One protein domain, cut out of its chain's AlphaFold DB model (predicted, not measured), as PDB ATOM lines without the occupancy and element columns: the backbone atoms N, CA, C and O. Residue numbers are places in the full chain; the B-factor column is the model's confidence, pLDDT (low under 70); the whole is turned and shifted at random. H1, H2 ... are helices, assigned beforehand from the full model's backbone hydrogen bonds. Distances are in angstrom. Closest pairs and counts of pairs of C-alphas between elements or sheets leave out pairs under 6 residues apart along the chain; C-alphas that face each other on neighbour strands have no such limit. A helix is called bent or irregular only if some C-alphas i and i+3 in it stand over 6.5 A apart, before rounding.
ATOM      1  N   LEU A   2      24.376 -46.257 -70.925       57.38
ATOM      2  CA  LEU A   2      25.003 -45.043 -70.373       57.38
ATOM      3  C   LEU A   2      25.376 -45.119 -68.875       57.38
ATOM      4  O   LEU A   2      26.446 -44.651 -68.495       57.38
ATOM      5  N   GLU A   3      24.557 -45.753 -68.029       62.34
ATOM      6  CA  GLU A   3      24.880 -45.931 -66.597       62.34
ATOM      7  C   GLU A   3      26.106 -46.820 -66.379       62.34
ATOM      8  O   GLU A   3      27.036 -46.429 -65.679       62.34
ATOM      9  N   ARG A   4      26.172 -47.958 -67.083       62.00
ATOM     10  CA  ARG A   4      27.347 -48.838 -67.068       62.00
ATOM     11  C   ARG A   4      28.602 -48.108 -67.544       62.00
ATOM     12  O   ARG A   4      29.671 -48.333 -66.996       62.00
ATOM     13  N   MET A   5      28.503 -47.225 -68.538       63.53
ATOM     14  CA  MET A   5      29.661 -46.448 -69.001       63.53
ATOM     15  C   MET A   5      30.143 -45.448 -67.938       63.53
ATOM     16  O   MET A   5      31.346 -45.372 -67.704       63.53
ATOM     17  N   ARG A   6      29.236 -44.766 -67.217       64.69
ATOM     18  CA  ARG A   6      29.606 -43.882 -66.088       64.69
ATOM     19  C   ARG A   6      30.277 -44.637 -64.941       64.69
ATOM     20  O   ARG A   6      31.222 -44.113 -64.355       64.69
ATOM     21  N   GLU A   7      29.823 -45.850 -64.630       68.94
ATOM     22  CA  GLU A   7      30.432 -46.688 -63.588       68.94
ATOM     23  C   GLU A   7      31.870 -47.091 -63.943       68.94
ATOM     24  O   GLU A   7      32.770 -46.939 -63.114       68.94
ATOM     25  N   HIS A   8      32.116 -47.512 -65.188       78.44
ATOM     26  CA  HIS A   8      33.469 -47.837 -65.655       78.44
ATOM     27  C   HIS A   8      34.382 -46.603 -65.680       78.44
ATOM     28  O   HIS A   8      35.525 -46.684 -65.229       78.44
ATOM     29  N   SER A   9      33.887 -45.445 -66.133       81.56
ATOM     30  CA  SER A   9      34.654 -44.191 -66.091       81.56
ATOM     31  C   SER A   9      35.007 -43.777 -64.659       81.56
ATOM     32  O   SER A   9      36.119 -43.314 -64.413       81.56
ATOM     33  N   GLY A  10      34.099 -43.982 -63.700       84.38
ATOM     34  CA  GLY A  10      34.358 -43.719 -62.283       84.38
ATOM     35  C   GLY A  10      35.439 -44.629 -61.696       84.38
ATOM     36  O   GLY A  10      36.312 -44.150 -60.974       84.38
ATOM     37  N   ALA A  11      35.421 -45.921 -62.029       86.38
ATOM     38  CA  ALA A  11      36.443 -46.870 -61.587       86.38
ATOM     39  C   ALA A  11      37.825 -46.577 -62.206       86.38
ATOM     40  O   ALA A  11      38.836 -46.641 -61.507       86.38
ATOM     41  N   LEU A  12      37.875 -46.195 -63.487       91.19
ATOM     42  CA  LEU A  12      39.108 -45.746 -64.145       91.19
ATOM     43  C   LEU A  12      39.658 -44.468 -63.503       91.19
ATOM     44  O   LEU A  12      40.851 -44.387 -63.221       91.19
ATOM     45  N   PHE A  13      38.790 -43.494 -63.212       92.19
ATOM     46  CA  PHE A  13      39.192 -42.293 -62.485       92.19
ATOM     47  C   PHE A  13      39.769 -42.641 -61.113       92.19
ATOM     48  O   PHE A  13      40.816 -42.117 -60.747       92.19
ATOM     49  N   LEU A  14      39.129 -43.545 -60.368       92.31
ATOM     50  CA  LEU A  14      39.640 -43.993 -59.078       92.31
ATOM     51  C   LEU A  14      41.030 -44.619 -59.199       92.31
ATOM     52  O   LEU A  14      41.875 -44.325 -58.364       92.31
ATOM     53  N   LEU A  15      41.276 -45.450 -60.216       93.62
ATOM     54  CA  LEU A  15      42.588 -46.058 -60.451       93.62
ATOM     55  C   LEU A  15      43.675 -44.997 -60.682       93.62
ATOM     56  O   LEU A  15      44.770 -45.077 -60.121       93.62
ATOM     57  N   VAL A  16      43.374 -43.983 -61.495       95.44
ATOM     58  CA  VAL A  16      44.292 -42.858 -61.717       95.44
ATOM     59  C   VAL A  16      44.476 -42.073 -60.419       95.44
ATOM     60  O   VAL A  16      45.602 -41.764 -60.037       95.44
ATOM     61  N   ALA A  17      43.391 -41.807 -59.697       93.75
ATOM     62  CA  ALA A  17      43.411 -41.042 -58.462       93.75
ATOM     63  C   ALA A  17      44.204 -41.729 -57.343       93.75
ATOM     64  O   ALA A  17      44.981 -41.067 -56.662       93.75
ATOM     65  N   THR A  18      44.062 -43.045 -57.165       93.62
ATOM     66  CA  THR A  18      44.852 -43.817 -56.194       93.62
ATOM     67  C   THR A  18      46.326 -43.830 -56.572       93.62
ATOM     68  O   THR A  18      47.177 -43.663 -55.703       93.62
ATOM     69  N   THR A  19      46.643 -43.952 -57.864       95.69
ATOM     70  CA  THR A  19      48.024 -43.867 -58.359       95.69
ATOM     71  C   THR A  19      48.635 -42.500 -58.046       95.69
ATOM     72  O   THR A  19      49.709 -42.429 -57.453       95.69
ATOM     73  N   VAL A  20      47.924 -41.410 -58.352       96.38
ATOM     74  CA  VAL A  20      48.357 -40.041 -58.026       96.38
ATOM     75  C   VAL A  20      48.521 -39.859 -56.516       96.38
ATOM     76  O   VAL A  20      49.541 -39.338 -56.068       96.38
ATOM     77  N   ALA A  21      47.563 -40.329 -55.714       95.31
ATOM     78  CA  ALA A  21      47.638 -40.252 -54.259       95.31
ATOM     79  C   ALA A  21      48.861 -41.005 -53.705       95.31
ATOM     80  O   ALA A  21      49.544 -40.489 -52.822       95.31
ATOM     81  N   ASN A  22      49.191 -42.176 -54.256       95.62
ATOM     82  CA  ASN A  22      50.384 -42.932 -53.872       95.62
ATOM     83  C   ASN A  22      51.680 -42.195 -54.235       95.62
ATOM     84  O   ASN A  22      52.594 -42.142 -53.415       95.62
ATOM     85  N   VAL A  23      51.751 -41.582 -55.421       97.06
ATOM     86  CA  VAL A  23      52.905 -40.759 -55.829       97.06
ATOM     87  C   VAL A  23      53.082 -39.568 -54.886       97.06
ATOM     88  O   VAL A  23      54.191 -39.313 -54.425       97.06
ATOM     89  N   LEU A  24      51.996 -38.873 -54.535       95.38
ATOM     90  CA  LEU A  24      52.022 -37.767 -53.572       95.38
ATOM     91  C   LEU A  24      52.440 -38.233 -52.168       95.38
ATOM     92  O   LEU A  24      53.235 -37.566 -51.506       95.38
ATOM     93  N   ALA A  25      51.947 -39.390 -51.722       93.88
ATOM     94  CA  ALA A  25      52.309 -39.972 -50.432       93.88
ATOM     95  C   ALA A  25      53.792 -40.370 -50.374       93.88
ATOM     96  O   ALA A  25      54.456 -40.129 -49.365       93.88
ATOM     97  N   TYR A  26      54.327 -40.930 -51.459       95.38
ATOM     98  CA  TYR A  26      55.756 -41.195 -51.592       95.38
ATOM     99  C   TYR A  26      56.566 -39.893 -51.611       95.38
ATOM    100  O   TYR A  26      57.547 -39.769 -50.880       95.38
ATOM    101  N   GLY A  27      56.107 -38.890 -52.366       95.19
ATOM    102  CA  GLY A  27      56.705 -37.557 -52.396       95.19
ATOM    103  C   GLY A  27      56.809 -36.936 -51.004       95.19
ATOM    104  O   GLY A  27      57.861 -36.409 -50.651       95.19
ATOM    105  N   TYR A  28      55.774 -37.079 -50.169       94.62
ATOM    106  CA  TYR A  28      55.827 -36.655 -48.768       94.62
ATOM    107  C   TYR A  28      56.967 -37.335 -48.007       94.62
ATOM    108  O   TYR A  28      57.726 -36.645 -47.336       94.62
ATOM    109  N   GLN A  29      57.132 -38.656 -48.127       94.00
ATOM    110  CA  GLN A  29      58.218 -39.353 -47.428       94.00
ATOM    111  C   GLN A  29      59.595 -38.867 -47.891       94.00
ATOM    112  O   GLN A  29      60.448 -38.574 -47.060       94.00
ATOM    113  N   VAL A  30      59.795 -38.706 -49.203       95.19
ATOM    114  CA  VAL A  30      61.067 -38.223 -49.764       95.19
ATOM    115  C   VAL A  30      61.386 -36.801 -49.305       95.19
ATOM    116  O   VAL A  30      62.520 -36.520 -48.921       95.19
ATOM    117  N   VAL A  31      60.403 -35.898 -49.331       94.81
ATOM    118  CA  VAL A  31      60.604 -34.507 -48.906       94.81
ATOM    119  C   VAL A  31      60.895 -34.440 -47.406       94.81
ATOM    120  O   VAL A  31      61.845 -33.774 -46.999       94.81
ATOM    121  N   GLN A  32      60.143 -35.173 -46.585       91.62
ATOM    122  CA  GLN A  32      60.355 -35.193 -45.137       91.62
ATOM    123  C   GLN A  32      61.685 -35.839 -44.745       91.62
ATOM    124  O   GLN A  32      62.343 -35.345 -43.836       91.62
ATOM    125  N   ALA A  33      62.134 -36.869 -45.466       92.25
ATOM    126  CA  ALA A  33      63.449 -37.474 -45.263       92.25
ATOM    127  C   ALA A  33      64.610 -36.500 -45.522       92.25
ATOM    128  O   ALA A  33      65.697 -36.696 -44.988       92.25
ATOM    129  N   ARG A  34      64.400 -35.466 -46.351       92.31
ATOM    130  CA  ARG A  34      65.406 -34.429 -46.635       92.31
ATOM    131  C   ARG A  34      65.308 -33.215 -45.715       92.31
ATOM    132  O   ARG A  34      66.326 -32.586 -45.456       92.31
ATOM    133  N   LEU A  35      64.101 -32.851 -45.282       91.19
ATOM    134  CA  LEU A  35      63.875 -31.681 -44.427       91.19
ATOM    135  C   LEU A  35      64.138 -31.968 -42.945       91.19
ATOM    136  O   LEU A  35      64.589 -31.081 -42.223       91.19
ATOM    137  N   LEU A  36      63.834 -33.181 -42.480       89.62
ATOM    138  CA  LEU A  36      63.993 -33.568 -41.081       89.62
ATOM    139  C   LEU A  36      65.378 -34.161 -40.825       89.62
ATOM    140  O   LEU A  36      65.975 -34.806 -41.685       89.62
ATOM    141  N   LYS A  37      65.864 -33.995 -39.591       89.19
ATOM    142  CA  LYS A  37      67.061 -34.706 -39.123       89.19
ATOM    143  C   LYS A  37      66.796 -36.222 -39.067       89.19
ATOM    144  O   LYS A  37      65.639 -36.614 -38.883       89.19
ATOM    145  N   PRO A  38      67.823 -37.086 -39.164       87.81
ATOM    146  CA  PRO A  38      67.646 -38.541 -39.139       87.81
ATOM    147  C   PRO A  38      66.828 -39.043 -37.941       87.81
ATOM    148  O   PRO A  38      65.943 -39.883 -38.100       87.81
ATOM    149  N   GLU A  39      67.051 -38.472 -36.757       85.94
ATOM    150  CA  GLU A  39      66.347 -38.833 -35.522       85.94
ATOM    151  C   GLU A  39      64.863 -38.445 -35.593       85.94
ATOM    152  O   GLU A  39      63.975 -39.192 -35.181       85.94
ATOM    153  N   GLN A  40      64.582 -37.282 -36.178       86.75
ATOM    154  CA  GLN A  40      63.232 -36.760 -36.366       86.75
ATOM    155  C   GLN A  40      62.452 -37.568 -37.412       86.75
ATOM    156  O   GLN A  40      61.279 -37.894 -37.218       86.75
ATOM    157  N   TYR A  41      63.106 -37.940 -38.510       90.00
ATOM    158  CA  TYR A  41      62.502 -38.786 -39.532       90.00
ATOM    159  C   TYR A  41      62.230 -40.209 -39.017       90.00
ATOM    160  O   TYR A  41      61.187 -40.790 -39.335       90.00
ATOM    161  N   ALA A  42      63.109 -40.756 -38.168       88.56
ATOM    162  CA  ALA A  42      62.880 -42.036 -37.498       88.56
ATOM    163  C   ALA A  42      61.633 -41.988 -36.598       88.56
ATOM    164  O   ALA A  42      60.770 -42.860 -36.702       88.56
ATOM    165  N   ALA A  43      61.485 -40.928 -35.794       86.31
ATOM    166  CA  ALA A  43      60.297 -40.702 -34.971       86.31
ATOM    167  C   ALA A  43      59.012 -40.598 -35.816       86.31
ATOM    168  O   ALA A  43      58.016 -41.264 -35.527       86.31
ATOM    169  N   LEU A  44      59.044 -39.824 -36.908       88.75
ATOM    170  CA  LEU A  44      57.919 -39.701 -37.841       88.75
ATOM    171  C   LEU A  44      57.537 -41.056 -38.457       88.75
ATOM    172  O   LEU A  44      56.358 -41.402 -38.542       88.75
ATOM    173  N   THR A  45      58.535 -41.835 -38.875       89.75
ATOM    174  CA  THR A  45      58.335 -43.167 -39.457       89.75
ATOM    175  C   THR A  45      57.727 -44.127 -38.440       89.75
ATOM    176  O   THR A  45      56.819 -44.880 -38.784       89.75
ATOM    177  N   ALA A  46      58.162 -44.064 -37.182       88.81
ATOM    178  CA  ALA A  46      57.611 -44.879 -36.110       88.81
ATOM    179  C   ALA A  46      56.127 -44.555 -35.847       88.81
ATOM    180  O   ALA A  46      55.306 -45.470 -35.757       88.81
ATOM    181  N   LEU A  47      55.751 -43.268 -35.838       87.62
ATOM    182  CA  LEU A  47      54.347 -42.839 -35.752       87.62
ATOM    183  C   LEU A  47      53.512 -43.366 -36.931       87.62
ATOM    184  O   LEU A  47      52.421 -43.901 -36.731       87.62
ATOM    185  N   PHE A  48      54.028 -43.270 -38.162       90.12
ATOM    186  CA  PHE A  48      53.356 -43.861 -39.325       90.12
ATOM    187  C   PHE A  48      53.275 -45.383 -39.251       90.12
ATOM    188  O   PHE A  48      52.274 -45.936 -39.694       90.12
ATOM    189  N   GLY A  49      54.266 -46.059 -38.670       88.94
ATOM    190  CA  GLY A  49      54.229 -47.501 -38.435       88.94
ATOM    191  C   GLY A  49      53.023 -47.918 -37.590       88.94
ATOM    192  O   GLY A  49      52.338 -48.881 -37.931       88.94
ATOM    193  N   ILE A  50      52.699 -47.142 -36.551       86.19
ATOM    194  CA  ILE A  50      51.505 -47.373 -35.724       86.19
ATOM    195  C   ILE A  50      50.224 -47.187 -36.549       86.19
ATOM    196  O   ILE A  50      49.328 -48.030 -36.487       86.19
ATOM    197  N   LEU A  51      50.144 -46.127 -37.361       87.81
ATOM    198  CA  LEU A  51      48.997 -45.905 -38.252       87.81
ATOM    199  C   LEU A  51      48.856 -47.015 -39.305       87.81
ATOM    200  O   LEU A  51      47.746 -47.426 -39.622       87.81
ATOM    201  N   ILE A  52      49.964 -47.536 -39.836       89.88
ATOM    202  CA  ILE A  52      49.945 -48.662 -40.775       89.88
ATOM    203  C   ILE A  52      49.394 -49.911 -40.086       89.88
ATOM    204  O   ILE A  52      48.531 -50.578 -40.654       89.88
ATOM    205  N   LEU A  53      49.838 -50.207 -38.863       87.25
ATOM    206  CA  LEU A  53      49.331 -51.347 -38.103       87.25
ATOM    207  C   LEU A  53      47.823 -51.228 -37.830       87.25
ATOM    208  O   LEU A  53      47.090 -52.206 -37.991       87.25
ATOM    209  N   GLU A  54      47.345 -50.032 -37.479       86.00
ATOM    210  CA  GLU A  54      45.909 -49.760 -37.346       86.00
ATOM    211  C   GLU A  54      45.169 -49.975 -38.675       86.00
ATOM    212  O   GLU A  54      44.142 -50.662 -38.702       86.00
ATOM    213  N   SER A  55      45.733 -49.491 -39.785       87.00
ATOM    214  CA  SER A  55      45.090 -49.552 -41.100       87.00
ATOM    215  C   SER A  55      44.759 -50.977 -41.550       87.00
ATOM    216  O   SER A  55      43.753 -51.193 -42.229       87.00
ATOM    217  N   VAL A  56      45.554 -51.971 -41.134       88.75
ATOM    218  CA  VAL A  56      45.308 -53.391 -41.437       88.75
ATOM    219  C   VAL A  56      43.966 -53.845 -40.862       88.75
ATOM    220  O   VAL A  56      43.182 -54.499 -41.549       88.75
ATOM    221  N   SER A  57      43.661 -53.460 -39.621       84.31
ATOM    222  CA  SER A  57      42.378 -53.789 -38.988       84.31
ATOM    223  C   SER A  57      41.232 -53.001 -39.624       84.31
ATOM    224  O   SER A  57      40.135 -53.526 -39.847       84.31
ATOM    225  N   SER A  58      41.500 -51.750 -39.985       87.06
ATOM    226  CA  SER A  58      40.512 -50.836 -40.554       87.06
ATOM    227  C   SER A  58      40.095 -51.213 -41.981       87.06
ATOM    228  O   SER A  58      38.941 -50.985 -42.356       87.06
ATOM    229  N   GLN A  59      40.937 -51.912 -42.750       88.94
ATOM    230  CA  GLN A  59      40.561 -52.469 -44.059       88.94
ATOM    231  C   GLN A  59      39.387 -53.457 -43.979       88.94
ATOM    232  O   GLN A  59      38.536 -53.487 -44.872       88.94
ATOM    233  N   VAL A  60      39.279 -54.233 -42.893       90.12
ATOM    234  CA  VAL A  60      38.132 -55.134 -42.681       90.12
ATOM    235  C   VAL A  60      36.848 -54.323 -42.532       90.12
ATOM    236  O   VAL A  60      35.825 -54.655 -43.134       90.12
ATOM    237  N   ILE A  61      36.907 -53.223 -41.778       88.50
ATOM    238  CA  ILE A  61      35.779 -52.308 -41.575       88.50
ATOM    239  C   ILE A  61      35.394 -51.639 -42.894       88.50
ATOM    240  O   ILE A  61      34.207 -51.586 -43.222       88.50
ATOM    241  N   GLN A  62      36.372 -51.180 -43.677       91.81
ATOM    242  CA  GLN A  62      36.147 -50.593 -44.997       91.81
ATOM    243  C   GLN A  62      35.431 -51.573 -45.930       91.81
ATOM    244  O   GLN A  62      34.387 -51.244 -46.492       91.81
ATOM    245  N   SER A  63      35.961 -52.793 -46.052       91.44
ATOM    246  CA  SER A  63      35.429 -53.839 -46.928       91.44
ATOM    247  C   SER A  63      34.028 -54.290 -46.505       91.44
ATOM    248  O   SER A  63      33.117 -54.402 -47.336       91.44
ATOM    249  N   ALA A  64      33.806 -54.475 -45.199       89.25
ATOM    250  CA  ALA A  64      32.493 -54.799 -44.655       89.25
ATOM    251  C   ALA A  64      31.486 -53.668 -44.910       89.25
ATOM    252  O   ALA A  64      30.378 -53.925 -45.382       89.25
ATOM    253  N   THR A  65      31.881 -52.415 -44.662       89.31
ATOM    254  CA  THR A  65      31.039 -51.234 -44.904       89.31
ATOM    255  C   THR A  65      30.672 -51.114 -46.379       89.31
ATOM    256  O   THR A  65      29.496 -50.945 -46.694       89.31
ATOM    257  N   ALA A  66      31.642 -51.285 -47.280       92.25
ATOM    258  CA  ALA A  66      31.419 -51.258 -48.719       92.25
ATOM    259  C   ALA A  66      30.451 -52.361 -49.163       92.25
ATOM    260  O   ALA A  66      29.492 -52.098 -49.887       92.25
ATOM    261  N   THR A  67      30.645 -53.585 -48.670       90.44
ATOM    262  CA  THR A  67      29.783 -54.724 -49.006       90.44
ATOM    263  C   THR A  67      28.350 -54.514 -48.519       90.44
ATOM    264  O   THR A  67      27.400 -54.769 -49.260       90.44
ATOM    265  N   LEU A  68      28.168 -54.051 -47.277       87.00
ATOM    266  CA  LEU A  68      26.836 -53.803 -46.722       87.00
ATOM    267  C   LEU A  68      26.137 -52.655 -47.456       87.00
ATOM    268  O   LEU A  68      24.983 -52.808 -47.850       87.00
ATOM    269  N   ALA A  69      26.837 -51.545 -47.699       86.50
ATOM    270  CA  ALA A  69      26.287 -50.413 -48.438       86.50
ATOM    271  C   ALA A  69      25.889 -50.796 -49.874       86.50
ATOM    272  O   ALA A  69      24.787 -50.458 -50.307       86.50
ATOM    273  N   ALA A  70      26.718 -51.579 -50.575       87.56
ATOM    274  CA  ALA A  70      26.401 -52.080 -51.913       87.56
ATOM    275  C   ALA A  70      25.169 -52.996 -51.912       87.56
ATOM    276  O   ALA A  70      24.303 -52.876 -52.779       87.56
ATOM    277  N   ARG A  71      25.040 -53.882 -50.914       86.56
ATOM    278  CA  ARG A  71      23.866 -54.760 -50.774       86.56
ATOM    279  C   ARG A  71      22.584 -53.974 -50.539       86.56
ATOM    280  O   ARG A  71      21.577 -54.301 -51.160       86.56
ATOM    281  N   TYR A  72      22.607 -52.967 -49.665       83.81
ATOM    282  CA  TYR A  72      21.423 -52.146 -49.408       83.81
ATOM    283  C   TYR A  72      21.020 -51.326 -50.630       83.81
ATOM    284  O   TYR A  72      19.834 -51.279 -50.946       83.81
ATOM    285  N   ARG A  73      21.999 -50.777 -51.361       81.69
ATOM    286  CA  ARG A  73      21.751 -50.089 -52.632       81.69
ATOM    287  C   ARG A  73      21.123 -51.021 -53.673       81.69
ATOM    288  O   ARG A  73      20.175 -50.628 -54.337       81.69
ATOM    289  N   ALA A  74      21.612 -52.256 -53.793       83.62
ATOM    290  CA  ALA A  74      21.099 -53.228 -54.762       83.62
ATOM    291  C   ALA A  74      19.666 -53.716 -54.474       83.62
ATOM    292  O   ALA A  74      19.000 -54.189 -55.387       83.62
ATOM    293  N   HIS A  75      19.200 -53.630 -53.223       82.81
ATOM    294  CA  HIS A  75      17.838 -54.015 -52.832       82.81
ATOM    295  C   HIS A  75      16.891 -52.808 -52.700       82.81
ATOM    296  O   HIS A  75      15.796 -52.981 -52.170       82.81
ATOM    297  N   GLU A  76      17.323 -51.603 -53.104       76.38
ATOM    298  CA  GLU A  76      16.555 -50.344 -53.001       76.38
ATOM    299  C   GLU A  76      15.984 -50.085 -51.591       76.38
ATOM    300  O   GLU A  76      14.943 -49.459 -51.401       76.38
ATOM    301  N   ASN A  77      16.666 -50.593 -50.558       75.31
ATOM    302  CA  ASN A  77      16.195 -50.518 -49.179       75.31
ATOM    303  C   ASN A  77      16.839 -49.332 -48.452       75.31
ATOM    304  O   ASN A  77      17.699 -49.494 -47.578       75.31
ATOM    305  N   ASP A  78      16.403 -48.128 -48.823       73.94
ATOM    306  CA  ASP A  78      16.925 -46.865 -48.291       73.94
ATOM    307  C   ASP A  78      16.735 -46.743 -46.772       73.94
ATOM    308  O   ASP A  78      17.597 -46.221 -46.062       73.94
ATOM    309  N   ALA A  79      15.644 -47.297 -46.233       70.50
ATOM    310  CA  ALA A  79      15.387 -47.317 -44.793       70.50
ATOM    311  C   ALA A  79      16.452 -48.127 -44.027       70.50
ATOM    312  O   ALA A  79      16.967 -47.677 -42.996       70.50
ATOM    313  N   ALA A  80      16.835 -49.299 -44.545       71.06
ATOM    314  CA  ALA A  80      17.889 -50.118 -43.954       71.06
ATOM    315  C   ALA A  80      19.276 -49.472 -44.099       71.06
ATOM    316  O   ALA A  80      20.065 -49.513 -43.149       71.06
ATOM    317  N   LEU A  81      19.554 -48.817 -45.232       74.69
ATOM    318  CA  LEU A  81      20.790 -48.059 -45.447       74.69
ATOM    319  C   LEU A  81      20.923 -46.914 -44.433       74.69
ATOM    320  O   LEU A  81      21.960 -46.767 -43.784       74.69
ATOM    321  N   HIS A  82      19.857 -46.143 -44.225       77.00
ATOM    322  CA  HIS A  82      19.814 -45.063 -43.243       77.00
ATOM    323  C   HIS A  82      20.021 -45.558 -41.804       77.00
ATOM    324  O   HIS A  82      20.789 -44.967 -41.037       77.00
ATOM    325  N   ALA A  83      19.376 -46.667 -41.427       73.81
ATOM    326  CA  ALA A  83      19.553 -47.274 -40.111       73.81
ATOM    327  C   ALA A  83      20.979 -47.813 -39.905       73.81
ATOM    328  O   ALA A  83      21.540 -47.655 -38.813       73.81
ATOM    329  N   PHE A  84      21.569 -48.410 -40.947       78.38
ATOM    330  CA  PHE A  84      22.956 -48.868 -40.960       78.38
ATOM    331  C   PHE A  84      23.910 -47.697 -40.738       78.38
ATOM    332  O   PHE A  84      24.623 -47.694 -39.738       78.38
ATOM    333  N   VAL A  85      23.855 -46.671 -41.594       76.62
ATOM    334  CA  VAL A  85      24.729 -45.490 -41.527       76.62
ATOM    335  C   VAL A  85      24.647 -44.820 -40.158       76.62
ATOM    336  O   VAL A  85      25.677 -44.500 -39.572       76.62
ATOM    337  N   ARG A  86      23.445 -44.685 -39.586       74.81
ATOM    338  CA  ARG A  86      23.256 -44.113 -38.247       74.81
ATOM    339  C   ARG A  86      23.934 -44.944 -37.156       74.81
ATOM    340  O   ARG A  86      24.743 -44.413 -36.402       74.81
ATOM    341  N   ARG A  87      23.603 -46.239 -37.058       76.56
ATOM    342  CA  ARG A  87      24.124 -47.119 -35.994       76.56
ATOM    343  C   ARG A  87      25.631 -47.318 -36.119       76.56
ATOM    344  O   ARG A  87      26.332 -47.324 -35.109       76.56
ATOM    345  N   PHE A 136      35.907 -45.521 -42.677       89.44
ATOM    346  CA  PHE A 136      34.470 -45.754 -42.776       89.44
ATOM    347  C   PHE A 136      33.814 -44.956 -43.906       89.44
ATOM    348  O   PHE A 136      33.036 -45.518 -44.681       89.44
ATOM    349  N   ALA A 137      34.130 -43.662 -44.025       90.94
ATOM    350  CA  ALA A 137      33.589 -42.805 -45.077       90.94
ATOM    351  C   ALA A 137      33.971 -43.318 -46.475       90.94
ATOM    352  O   ALA A 137      33.112 -43.422 -47.350       90.94
ATOM    353  N   ILE A 138      35.230 -43.724 -46.664       94.25
ATOM    354  CA  ILE A 138      35.713 -44.332 -47.907       94.25
ATOM    355  C   ILE A 138      34.995 -45.658 -48.180       94.25
ATOM    356  O   ILE A 138      34.533 -45.874 -49.297       94.25
ATOM    357  N   GLY A 139      34.817 -46.516 -47.172       91.56
ATOM    358  CA  GLY A 139      34.048 -47.755 -47.316       91.56
ATOM    359  C   GLY A 139      32.608 -47.500 -47.772       91.56
ATOM    360  O   GLY A 139      32.097 -48.191 -48.654       91.56
ATOM    361  N   LEU A 140      31.960 -46.464 -47.237       90.38
ATOM    362  CA  LEU A 140      30.610 -46.079 -47.641       90.38
ATOM    363  C   LEU A 140      30.575 -45.536 -49.077       90.38
ATOM    364  O   LEU A 140      29.728 -45.958 -49.861       90.38
ATOM    365  N   LEU A 141      31.520 -44.670 -49.456       90.88
ATOM    366  CA  LEU A 141      31.657 -44.184 -50.836       90.88
ATOM    367  C   LEU A 141      31.900 -45.326 -51.827       90.88
ATOM    368  O   LEU A 141      31.287 -45.346 -52.895       90.88
ATOM    369  N   GLN A 142      32.739 -46.291 -51.450       92.25
ATOM    370  CA  GLN A 142      33.046 -47.477 -52.241       92.25
ATOM    371  C   GLN A 142      31.801 -48.341 -52.459       92.25
ATOM    372  O   GLN A 142      31.491 -48.697 -53.593       92.25
ATOM    373  N   GLY A 143      31.051 -48.647 -51.397       89.19
ATOM    374  CA  GLY A 143      29.826 -49.446 -51.501       89.19
ATOM    375  C   GLY A 143      28.699 -48.738 -52.250       89.19
ATOM    376  O   GLY A 143      27.899 -49.371 -52.935       89.19
ATOM    377  N   LEU A 144      28.666 -47.408 -52.178       88.94
ATOM    378  CA  LEU A 144      27.755 -46.575 -52.951       88.94
ATOM    379  C   LEU A 144      28.310 -46.222 -54.337       88.94
ATOM    380  O   LEU A 144      27.751 -45.332 -54.962       88.94
ATOM    381  N   ALA A 145      29.377 -46.851 -54.830       89.25
ATOM    382  CA  ALA A 145      29.945 -46.605 -56.163       89.25
ATOM    383  C   ALA A 145      30.253 -45.118 -56.485       89.25
ATOM    384  O   ALA A 145      30.285 -44.712 -57.647       89.25
ATOM    385  N   HIS A 146      30.498 -44.281 -55.470       89.62
ATOM    386  CA  HIS A 146      30.876 -42.870 -55.632       89.62
ATOM    387  C   HIS A 146      32.393 -42.746 -55.837       89.62
ATOM    388  O   HIS A 146      33.095 -42.063 -55.090       89.62
ATOM    389  N   PHE A 147      32.905 -43.429 -56.861       89.94
ATOM    390  CA  PHE A 147      34.341 -43.587 -57.103       89.94
ATOM    391  C   PHE A 147      35.075 -42.265 -57.352       89.94
ATOM    392  O   PHE A 147      36.215 -42.117 -56.922       89.94
ATOM    393  N   VAL A 148      34.411 -41.283 -57.973       90.12
ATOM    394  CA  VAL A 148      34.985 -39.945 -58.195       90.12
ATOM    395  C   VAL A 148      35.249 -39.241 -56.866       90.12
ATOM    396  O   VAL A 148      36.369 -38.820 -56.610       90.12
ATOM    397  N   TRP A 149      34.260 -39.204 -55.970       92.06
ATOM    398  CA  TRP A 149      34.423 -38.614 -54.638       92.06
ATOM    399  C   TRP A 149      35.464 -39.347 -53.796       92.06
ATOM    400  O   TRP A 149      36.246 -38.709 -53.097       92.06
ATOM    401  N   MET A 150      35.503 -40.678 -53.894       92.81
ATOM    402  CA  MET A 150      36.514 -41.488 -53.222       92.81
ATOM    403  C   MET A 150      37.926 -41.153 -53.716       92.81
ATOM    404  O   MET A 150      38.810 -40.897 -52.904       92.81
ATOM    405  N   GLY A 151      38.130 -41.090 -55.035       92.81
ATOM    406  CA  GLY A 151      39.409 -40.706 -55.630       92.81
ATOM    407  C   GLY A 151      39.827 -39.284 -55.249       92.81
ATOM    408  O   GLY A 151      40.963 -39.071 -54.831       92.81
ATOM    409  N   SER A 152      38.903 -38.321 -55.308       93.62
ATOM    410  CA  SER A 152      39.158 -36.942 -54.883       93.62
ATOM    411  C   SER A 152      39.559 -36.857 -53.411       93.62
ATOM    412  O   SER A 152      40.515 -36.160 -53.094       93.62
ATOM    413  N   ALA A 153      38.887 -37.589 -52.515       95.00
ATOM    414  CA  ALA A 153      39.239 -37.612 -51.097       95.00
ATOM    415  C   ALA A 153      40.656 -38.164 -50.859       95.00
ATOM    416  O   ALA A 153      41.394 -37.605 -50.054       95.00
ATOM    417  N   LEU A 154      41.071 -39.203 -51.595       95.00
ATOM    418  CA  LEU A 154      42.426 -39.763 -51.504       95.00
ATOM    419  C   LEU A 154      43.499 -38.801 -52.036       95.00
ATOM    420  O   LEU A 154      44.549 -38.641 -51.411       95.00
ATOM    421  N   ILE A 155      43.235 -38.123 -53.159       95.81
ATOM    422  CA  ILE A 155      44.142 -37.098 -53.697       95.81
ATOM    423  C   ILE A 155      44.263 -35.934 -52.714       95.81
ATOM    424  O   ILE A 155      45.376 -35.507 -52.413       95.81
ATOM    425  N   VAL A 156      43.140 -35.434 -52.187       96.25
ATOM    426  CA  VAL A 156      43.132 -34.351 -51.193       96.25
ATOM    427  C   VAL A 156      43.899 -34.769 -49.942       96.25
ATOM    428  O   VAL A 156      44.641 -33.950 -49.405       96.25
ATOM    429  N   GLN A 157      43.809 -36.029 -49.522       95.94
ATOM    430  CA  GLN A 157      44.554 -36.538 -48.372       95.94
ATOM    431  C   GLN A 157      46.054 -36.503 -48.606       95.94
ATOM    432  O   GLN A 157      46.791 -35.940 -47.797       95.94
ATOM    433  N   ALA A 158      46.518 -37.078 -49.711       94.69
ATOM    434  CA  ALA A 158      47.942 -37.122 -50.006       94.69
ATOM    435  C   ALA A 158      48.503 -35.724 -50.321       94.69
ATOM    436  O   ALA A 158      49.560 -35.351 -49.815       94.69
ATOM    437  N   GLY A 159      47.762 -34.922 -51.089       95.69
ATOM    438  CA  GLY A 159      48.130 -33.558 -51.457       95.69
ATOM    439  C   GLY A 159      48.164 -32.618 -50.256       95.69
ATOM    440  O   GLY A 159      49.168 -31.950 -50.037       95.69
ATOM    441  N   SER A 160      47.123 -32.610 -49.419       94.69
ATOM    442  CA  SER A 160      47.096 -31.776 -48.207       94.69
ATOM    443  C   SER A 160      48.185 -32.196 -47.228       94.69
ATOM    444  O   SER A 160      48.815 -31.341 -46.617       94.69
ATOM    445  N   ARG A 161      48.463 -33.499 -47.105       94.50
ATOM    446  CA  ARG A 161      49.547 -33.999 -46.250       94.50
ATOM    447  C   ARG A 161      50.901 -33.491 -46.727       94.50
ATOM    448  O   ARG A 161      51.708 -33.076 -45.901       94.50
ATOM    449  N   LEU A 162      51.134 -33.506 -48.038       94.31
ATOM    450  CA  LEU A 162      52.339 -32.944 -48.631       94.31
ATOM    451  C   LEU A 162      52.427 -31.437 -48.382       94.31
ATOM    452  O   LEU A 162      53.404 -30.982 -47.805       94.31
ATOM    453  N   LEU A 163      51.398 -30.676 -48.745       95.25
ATOM    454  CA  LEU A 163      51.424 -29.215 -48.659       95.25
ATOM    455  C   LEU A 163      51.504 -28.716 -47.212       95.25
ATOM    456  O   LEU A 163      52.411 -27.961 -46.870       95.25
ATOM    457  N   ILE A 164      50.588 -29.162 -46.350       94.75
ATOM    458  CA  ILE A 164      50.506 -28.718 -44.954       94.75
ATOM    459  C   ILE A 164      51.699 -29.257 -44.162       94.75
ATOM    460  O   ILE A 164      52.324 -28.514 -43.409       94.75
ATOM    461  N   GLY A 165      52.051 -30.532 -44.349       91.81
ATOM    462  CA  GLY A 165      53.170 -31.145 -43.637       91.81
ATOM    463  C   GLY A 165      54.517 -30.531 -44.010       91.81
ATOM    464  O   GLY A 165      55.351 -30.328 -43.135       91.81
ATOM    465  N   VAL A 166      54.738 -30.185 -45.281       92.81
ATOM    466  CA  VAL A 166      55.956 -29.469 -45.693       92.81
ATOM    467  C   VAL A 166      55.947 -28.038 -45.163       92.81
ATOM    468  O   VAL A 166      56.942 -27.614 -44.584       92.81
ATOM    469  N   ALA A 167      54.829 -27.315 -45.279       92.81
ATOM    470  CA  ALA A 167      54.725 -25.943 -44.782       92.81
ATOM    471  C   ALA A 167      55.027 -25.843 -43.277       92.81
ATOM    472  O   ALA A 167      55.822 -25.003 -42.867       92.81
ATOM    473  N   LEU A 168      54.459 -26.730 -42.454       91.12
ATOM    474  CA  LEU A 168      54.693 -26.726 -41.006       91.12
ATOM    475  C   LEU A 168      56.144 -27.068 -40.645       91.12
ATOM    476  O   LEU A 168      56.700 -26.500 -39.708       91.12
ATOM    477  N   VAL A 169      56.788 -27.959 -41.397       91.38
ATOM    478  CA  VAL A 169      58.201 -28.296 -41.168       91.38
ATOM    479  C   VAL A 169      59.115 -27.132 -41.530       91.38
ATOM    480  O   VAL A 169      60.041 -26.839 -40.778       91.38
ATOM    481  N   LEU A 170      58.817 -26.418 -42.619       90.12
ATOM    482  CA  LEU A 170      59.545 -25.206 -43.003       90.12
ATOM    483  C   LEU A 170      59.394 -24.074 -41.974       90.12
ATOM    484  O   LEU A 170      60.308 -23.271 -41.823       90.12
ATOM    485  N   LEU A 171      58.291 -24.043 -41.218       90.88
ATOM    486  CA  LEU A 171      58.098 -23.136 -40.078       90.88
ATOM    487  C   LEU A 171      58.887 -23.549 -38.818       90.88
ATOM    488  O   LEU A 171      58.788 -22.887 -37.789       90.88
ATOM    489  N   GLY A 172      59.668 -24.632 -38.876       86.19
ATOM    490  CA  GLY A 172      60.542 -25.071 -37.786       86.19
ATOM    491  C   GLY A 172      59.889 -26.011 -36.769       86.19
ATOM    492  O   GLY A 172      60.515 -26.344 -35.767       86.19
ATOM    493  N   LEU A 173      58.667 -26.496 -37.022       82.56
ATOM    494  CA  LEU A 173      57.934 -27.388 -36.104       82.56
ATOM    495  C   LEU A 173      58.436 -28.848 -36.115       82.56
ATOM    496  O   LEU A 173      57.917 -29.681 -35.373       82.56
ATOM    497  N   GLY A 174      59.419 -29.185 -36.958       87.19
ATOM    498  CA  GLY A 174      60.049 -30.510 -36.996       87.19
ATOM    499  C   GLY A 174      59.045 -31.666 -37.130       87.19
ATOM    500  O   GLY A 174      58.132 -31.623 -37.955       87.19
ATOM    501  N   VAL A 175      59.205 -32.707 -36.305       87.31
ATOM    502  CA  VAL A 175      58.352 -33.917 -36.324       87.31
ATOM    503  C   VAL A 175      56.892 -33.596 -36.038       87.31
ATOM    504  O   VAL A 175      56.007 -34.111 -36.724       87.31
ATOM    505  N   ASP A 176      56.641 -32.725 -35.060       87.31
ATOM    506  CA  ASP A 176      55.285 -32.355 -34.666       87.31
ATOM    507  C   ASP A 176      54.574 -31.634 -35.819       87.31
ATOM    508  O   ASP A 176      53.403 -31.900 -36.085       87.31
ATOM    509  N   GLY A 177      55.292 -30.796 -36.576       88.19
ATOM    510  CA  GLY A 177      54.787 -30.148 -37.791       88.19
ATOM    511  C   GLY A 177      54.447 -31.138 -38.904       88.19
ATOM    512  O   GLY A 177      53.356 -31.095 -39.474       88.19
ATOM    513  N   ALA A 178      55.348 -32.082 -39.182       90.19
ATOM    514  CA  ALA A 178      55.128 -33.106 -40.200       90.19
ATOM    515  C   ALA A 178      53.893 -33.967 -39.865       90.19
ATOM    516  O   ALA A 178      52.993 -34.159 -40.690       90.19
ATOM    517  N   PHE A 179      53.817 -34.452 -38.623       91.06
ATOM    518  CA  PHE A 179      52.750 -35.345 -38.186       91.06
ATOM    519  C   PHE A 179      51.403 -34.629 -37.998       91.06
ATOM    520  O   PHE A 179      50.359 -35.160 -38.392       91.06
ATOM    521  N   SER A 180      51.399 -33.399 -37.475       90.75
ATOM    522  CA  SER A 180      50.183 -32.576 -37.412       90.75
ATOM    523  C   SER A 180      49.667 -32.221 -38.806       90.75
ATOM    524  O   SER A 180      48.462 -32.305 -39.032       90.75
ATOM    525  N   GLY A 181      50.546 -31.945 -39.775       91.81
ATOM    526  CA  GLY A 181      50.154 -31.732 -41.169       91.81
ATOM    527  C   GLY A 181      49.516 -32.969 -41.801       91.81
ATOM    528  O   GLY A 181      48.491 -32.866 -42.476       91.81
ATOM    529  N   ALA A 182      50.051 -34.159 -41.520       91.56
ATOM    530  CA  ALA A 182      49.427 -35.414 -41.932       91.56
ATOM    531  C   ALA A 182      48.065 -35.647 -41.255       91.56
ATOM    532  O   ALA A 182      47.119 -36.082 -41.911       91.56
ATOM    533  N   THR A 183      47.942 -35.315 -39.971       92.94
ATOM    534  CA  THR A 183      46.687 -35.430 -39.210       92.94
ATOM    535  C   THR A 183      45.621 -34.469 -39.745       92.94
ATOM    536  O   THR A 183      44.486 -34.872 -40.008       92.94
ATOM    537  N   ALA A 184      45.999 -33.213 -39.994       93.50
ATOM    538  CA  ALA A 184      45.144 -32.200 -40.602       93.50
ATOM    539  C   ALA A 184      44.678 -32.626 -41.999       93.50
ATOM    540  O   ALA A 184      43.508 -32.464 -42.338       93.50
ATOM    541  N   ALA A 185      45.552 -33.247 -42.791       94.62
ATOM    542  CA  ALA A 185      45.187 -33.756 -44.104       94.62
ATOM    543  C   ALA A 185      44.096 -34.835 -44.055       94.62
ATOM    544  O   ALA A 185      43.202 -34.832 -44.903       94.62
ATOM    545  N   ILE A 186      44.115 -35.724 -43.052       93.81
ATOM    546  CA  ILE A 186      43.030 -36.695 -42.841       93.81
ATOM    547  C   ILE A 186      41.727 -35.956 -42.516       93.81
ATOM    548  O   ILE A 186      40.694 -36.273 -43.099       93.81
ATOM    549  N   ALA A 187      41.770 -34.936 -41.652       93.62
ATOM    550  CA  ALA A 187      40.591 -34.136 -41.316       93.62
ATOM    551  C   ALA A 187      39.992 -33.431 -42.546       93.62
ATOM    552  O   ALA A 187      38.794 -33.547 -42.799       93.62
ATOM    553  N   VAL A 188      40.822 -32.760 -43.353       94.69
ATOM    554  CA  VAL A 188      40.393 -32.101 -44.603       94.69
ATOM    555  C   VAL A 188      39.752 -33.113 -45.556       94.69
ATOM    556  O   VAL A 188      38.691 -32.870 -46.128       94.69
ATOM    557  N   SER A 189      40.352 -34.291 -45.684       93.06
ATOM    558  CA  SER A 189      39.864 -35.338 -46.590       93.06
ATOM    559  C   SER A 189      38.577 -35.978 -46.103       93.06
ATOM    560  O   SER A 189      37.712 -36.320 -46.907       93.06
ATOM    561  N   LEU A 190      38.416 -36.098 -44.787       92.25
ATOM    562  CA  LEU A 190      37.176 -36.536 -44.167       92.25
ATOM    563  C   LEU A 190      36.040 -35.556 -44.460       92.25
ATOM    564  O   LEU A 190      34.938 -36.003 -44.766       92.25
ATOM    565  N   VAL A 191      36.303 -34.246 -44.439       92.38
ATOM    566  CA  VAL A 191      35.313 -33.236 -44.847       92.38
ATOM    567  C   VAL A 191      34.916 -33.440 -46.308       92.38
ATOM    568  O   VAL A 191      33.725 -33.521 -46.600       92.38
ATOM    569  N   VAL A 192      35.883 -33.615 -47.214       91.62
ATOM    570  CA  VAL A 192      35.606 -33.877 -48.638       91.62
ATOM    571  C   VAL A 192      34.786 -35.155 -48.831       91.62
ATOM    572  O   VAL A 192      33.798 -35.145 -49.563       91.62
ATOM    573  N   ALA A 193      35.137 -36.238 -48.136       89.81
ATOM    574  CA  ALA A 193      34.391 -37.493 -48.176       89.81
ATOM    575  C   ALA A 193      32.984 -37.360 -47.565       89.81
ATOM    576  O   ALA A 193      32.049 -38.033 -48.001       89.81
ATOM    577  N   ALA A 194      32.806 -36.477 -46.579       87.00
ATOM    578  CA  ALA A 194      31.524 -36.240 -45.937       87.00
ATOM    579  C   ALA A 194      30.539 -35.482 -46.838       87.00
ATOM    580  O   ALA A 194      29.343 -35.720 -46.705       87.00
ATOM    581  N   ILE A 195      30.992 -34.631 -47.769       90.12
ATOM    582  CA  ILE A 195      30.121 -33.842 -48.668       90.12
ATOM    583  C   ILE A 195      29.036 -34.686 -49.362       90.12
ATOM    584  O   ILE A 195      27.852 -34.429 -49.125       90.12
ATOM    585  N   PRO A 196      29.373 -35.716 -50.161       87.06
ATOM    586  CA  PRO A 196      28.368 -36.573 -50.801       87.06
ATOM    587  C   PRO A 196      27.558 -37.399 -49.791       87.06
ATOM    588  O   PRO A 196      26.394 -37.720 -50.027       87.06
ATOM    589  N   LEU A 197      28.145 -37.726 -48.638       84.38
ATOM    590  CA  LEU A 197      27.490 -38.518 -47.599       84.38
ATOM    591  C   LEU A 197      26.534 -37.685 -46.733       84.38
ATOM    592  O   LEU A 197      25.644 -38.248 -46.100       84.38
ATOM    593  N   MET A 198      26.664 -36.355 -46.698       80.44
ATOM    594  CA  MET A 198      25.819 -35.479 -45.881       80.44
ATOM    595  C   MET A 198      24.343 -35.595 -46.254       80.44
ATOM    596  O   MET A 198      23.498 -35.577 -45.359       80.44
ATOM    597  N   ALA A 199      24.022 -35.765 -47.540       79.62
ATOM    598  CA  ALA A 199      22.652 -36.011 -47.987       79.62
ATOM    599  C   ALA A 199      22.084 -37.293 -47.353       79.62
ATOM    600  O   ALA A 199      20.992 -37.278 -46.782       79.62
ATOM    601  N   LEU A 200      22.883 -38.363 -47.338       77.75
ATOM    602  CA  LEU A 200      22.527 -39.645 -46.735       77.75
ATOM    603  C   LEU A 200      22.413 -39.552 -45.202       77.75
ATOM    604  O   LEU A 200      21.458 -40.050 -44.609       77.75
ATOM    605  N   PHE A 201      23.340 -38.849 -44.544       75.06
ATOM    606  CA  PHE A 201      23.292 -38.610 -43.097       75.06
ATOM    607  C   PHE A 201      22.103 -37.735 -42.673       75.06
ATOM    608  O   PHE A 201      21.581 -37.900 -41.565       75.06
ATOM    609  N   ARG A 202      21.678 -36.788 -43.519       74.94
ATOM    610  CA  ARG A 202      20.486 -35.956 -43.289       74.94
ATOM    611  C   ARG A 202      19.211 -36.772 -43.455       74.94
ATOM    612  O   ARG A 202      18.366 -36.734 -42.562       74.94
ATOM    613  N   ALA A 203      19.103 -37.562 -44.521       73.38
ATOM    614  CA  ALA A 203      17.964 -38.447 -44.749       73.38
ATOM    615  C   ALA A 203      17.806 -39.482 -43.616       73.38
ATOM    616  O   ALA A 203      16.711 -39.676 -43.084       73.38
ATOM    617  N   ALA A 204      18.919 -40.040 -43.129       72.00
ATOM    618  CA  ALA A 204      18.921 -40.972 -42.002       72.00
ATOM    619  C   ALA A 204      18.502 -40.357 -40.653       72.00
ATOM    620  O   ALA A 204      17.984 -41.063 -39.776       72.00
ATOM    621  N   ARG A 205      18.727 -39.049 -40.469       66.62
ATOM    622  CA  ARG A 205      18.229 -38.286 -39.313       66.62
ATOM    623  C   ARG A 205      16.741 -37.959 -39.444       66.62
ATOM    624  O   ARG A 205      16.022 -38.108 -38.460       66.62
ATOM    625  N   GLY A 206      16.282 -37.589 -40.641       63.59
ATOM    626  CA  GLY A 206      14.876 -37.278 -40.925       63.59
ATOM    627  C   GLY A 206      13.931 -38.456 -40.675       63.59
ATOM    628  O   GLY A 206      12.904 -38.285 -40.023       63.59
ATOM    629  N   ALA A 207      14.316 -39.672 -41.073       60.84
ATOM    630  CA  ALA A 207      13.509 -40.877 -40.845       60.84
ATOM    631  C   ALA A 207      13.228 -41.153 -39.349       60.84
ATOM    632  O   ALA A 207      12.135 -41.579 -38.989       60.84
ATOM    633  N   LYS A 208      14.180 -40.838 -38.456       56.03
ATOM    634  CA  LYS A 208      14.006 -40.985 -36.998       56.03
ATOM    635  C   LYS A 208      12.980 -39.992 -36.439       56.03
ATOM    636  O   LYS A 208      12.249 -40.331 -35.516       56.03
ATOM    637  N   ALA A 209      12.946 -38.769 -36.970       57.03
ATOM    638  CA  ALA A 209      11.986 -37.753 -36.542       57.03
ATOM    639  C   ALA A 209      10.549 -38.142 -36.925       57.03
ATOM    640  O   ALA A 209       9.627 -37.902 -36.153       57.03
ATOM    641  N   VAL A 210      10.374 -38.807 -38.072       57.94
ATOM    642  CA  VAL A 210       9.076 -39.341 -38.508       57.94
ATOM    643  C   VAL A 210       8.633 -40.522 -37.635       57.94
ATOM    644  O   VAL A 210       7.498 -40.522 -37.171       57.94
ATOM    645  N   GLU A 211       9.520 -41.477 -37.327       57.78
ATOM    646  CA  GLU A 211       9.203 -42.597 -36.416       57.78
ATOM    647  C   GLU A 211       8.846 -42.116 -34.996       57.78
ATOM    648  O   GLU A 211       7.876 -42.585 -34.404       57.78
ATOM    649  N   LEU A 212       9.591 -41.144 -34.456       56.22
ATOM    650  CA  LEU A 212       9.324 -40.572 -33.129       56.22
ATOM    651  C   LEU A 212       8.072 -39.677 -33.106       56.22
ATOM    652  O   LEU A 212       7.389 -39.615 -32.087       56.22
TER     653      LEU A 212
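Overview. This is residues 2 to 87 and 136 to 212 of the 318 residues of an uncharacterized protein of Chloroflexi bacterium (UniProt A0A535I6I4). H1 lies beside arm H5a, H5 folds back to pack arm H5b on H5a, and kinked H2 bows away. Short H4 packs on H2 and both arms, H3 on H5b. The printed part has 163 residues and five named helices, H1 to H5, is all helix and only just loose, close to compact, with radius of gyration of the C-alphas 18.4 A and spans 56 by 40 by 25 A.

Arrangement. H1, residues 2 to 35, touches H5a, residues 147 to 172, the same way; their closest C-alphas, Ala 21 and Ile 155, are 4.7 A apart. Every O i to N i+4 pair is within hydrogen-bond range in H1, H3, residues 78 to 87, and H4, residues 136 to 143; in H2, residues 38 to 74, 30 of 33 are.

Along the chain. C-alpha 2 is at (25.003, -45.043, -70.373). H5, residues 147 to 212, assigned as one helix by its hydrogen bonds, is bent, C-alphas 172 and 175 being 9.2 A apart; H5b, residues 175 to 212, is irregular, C-alphas 193 and 196 being 6.6 A apart.

Size, cuts and confidence. Residues 88 to 135 are cut out; C-alphas 87 and 136 are 12.4 A apart. pLDDT is under 70 in residues 2 to 7 and 205 to 212.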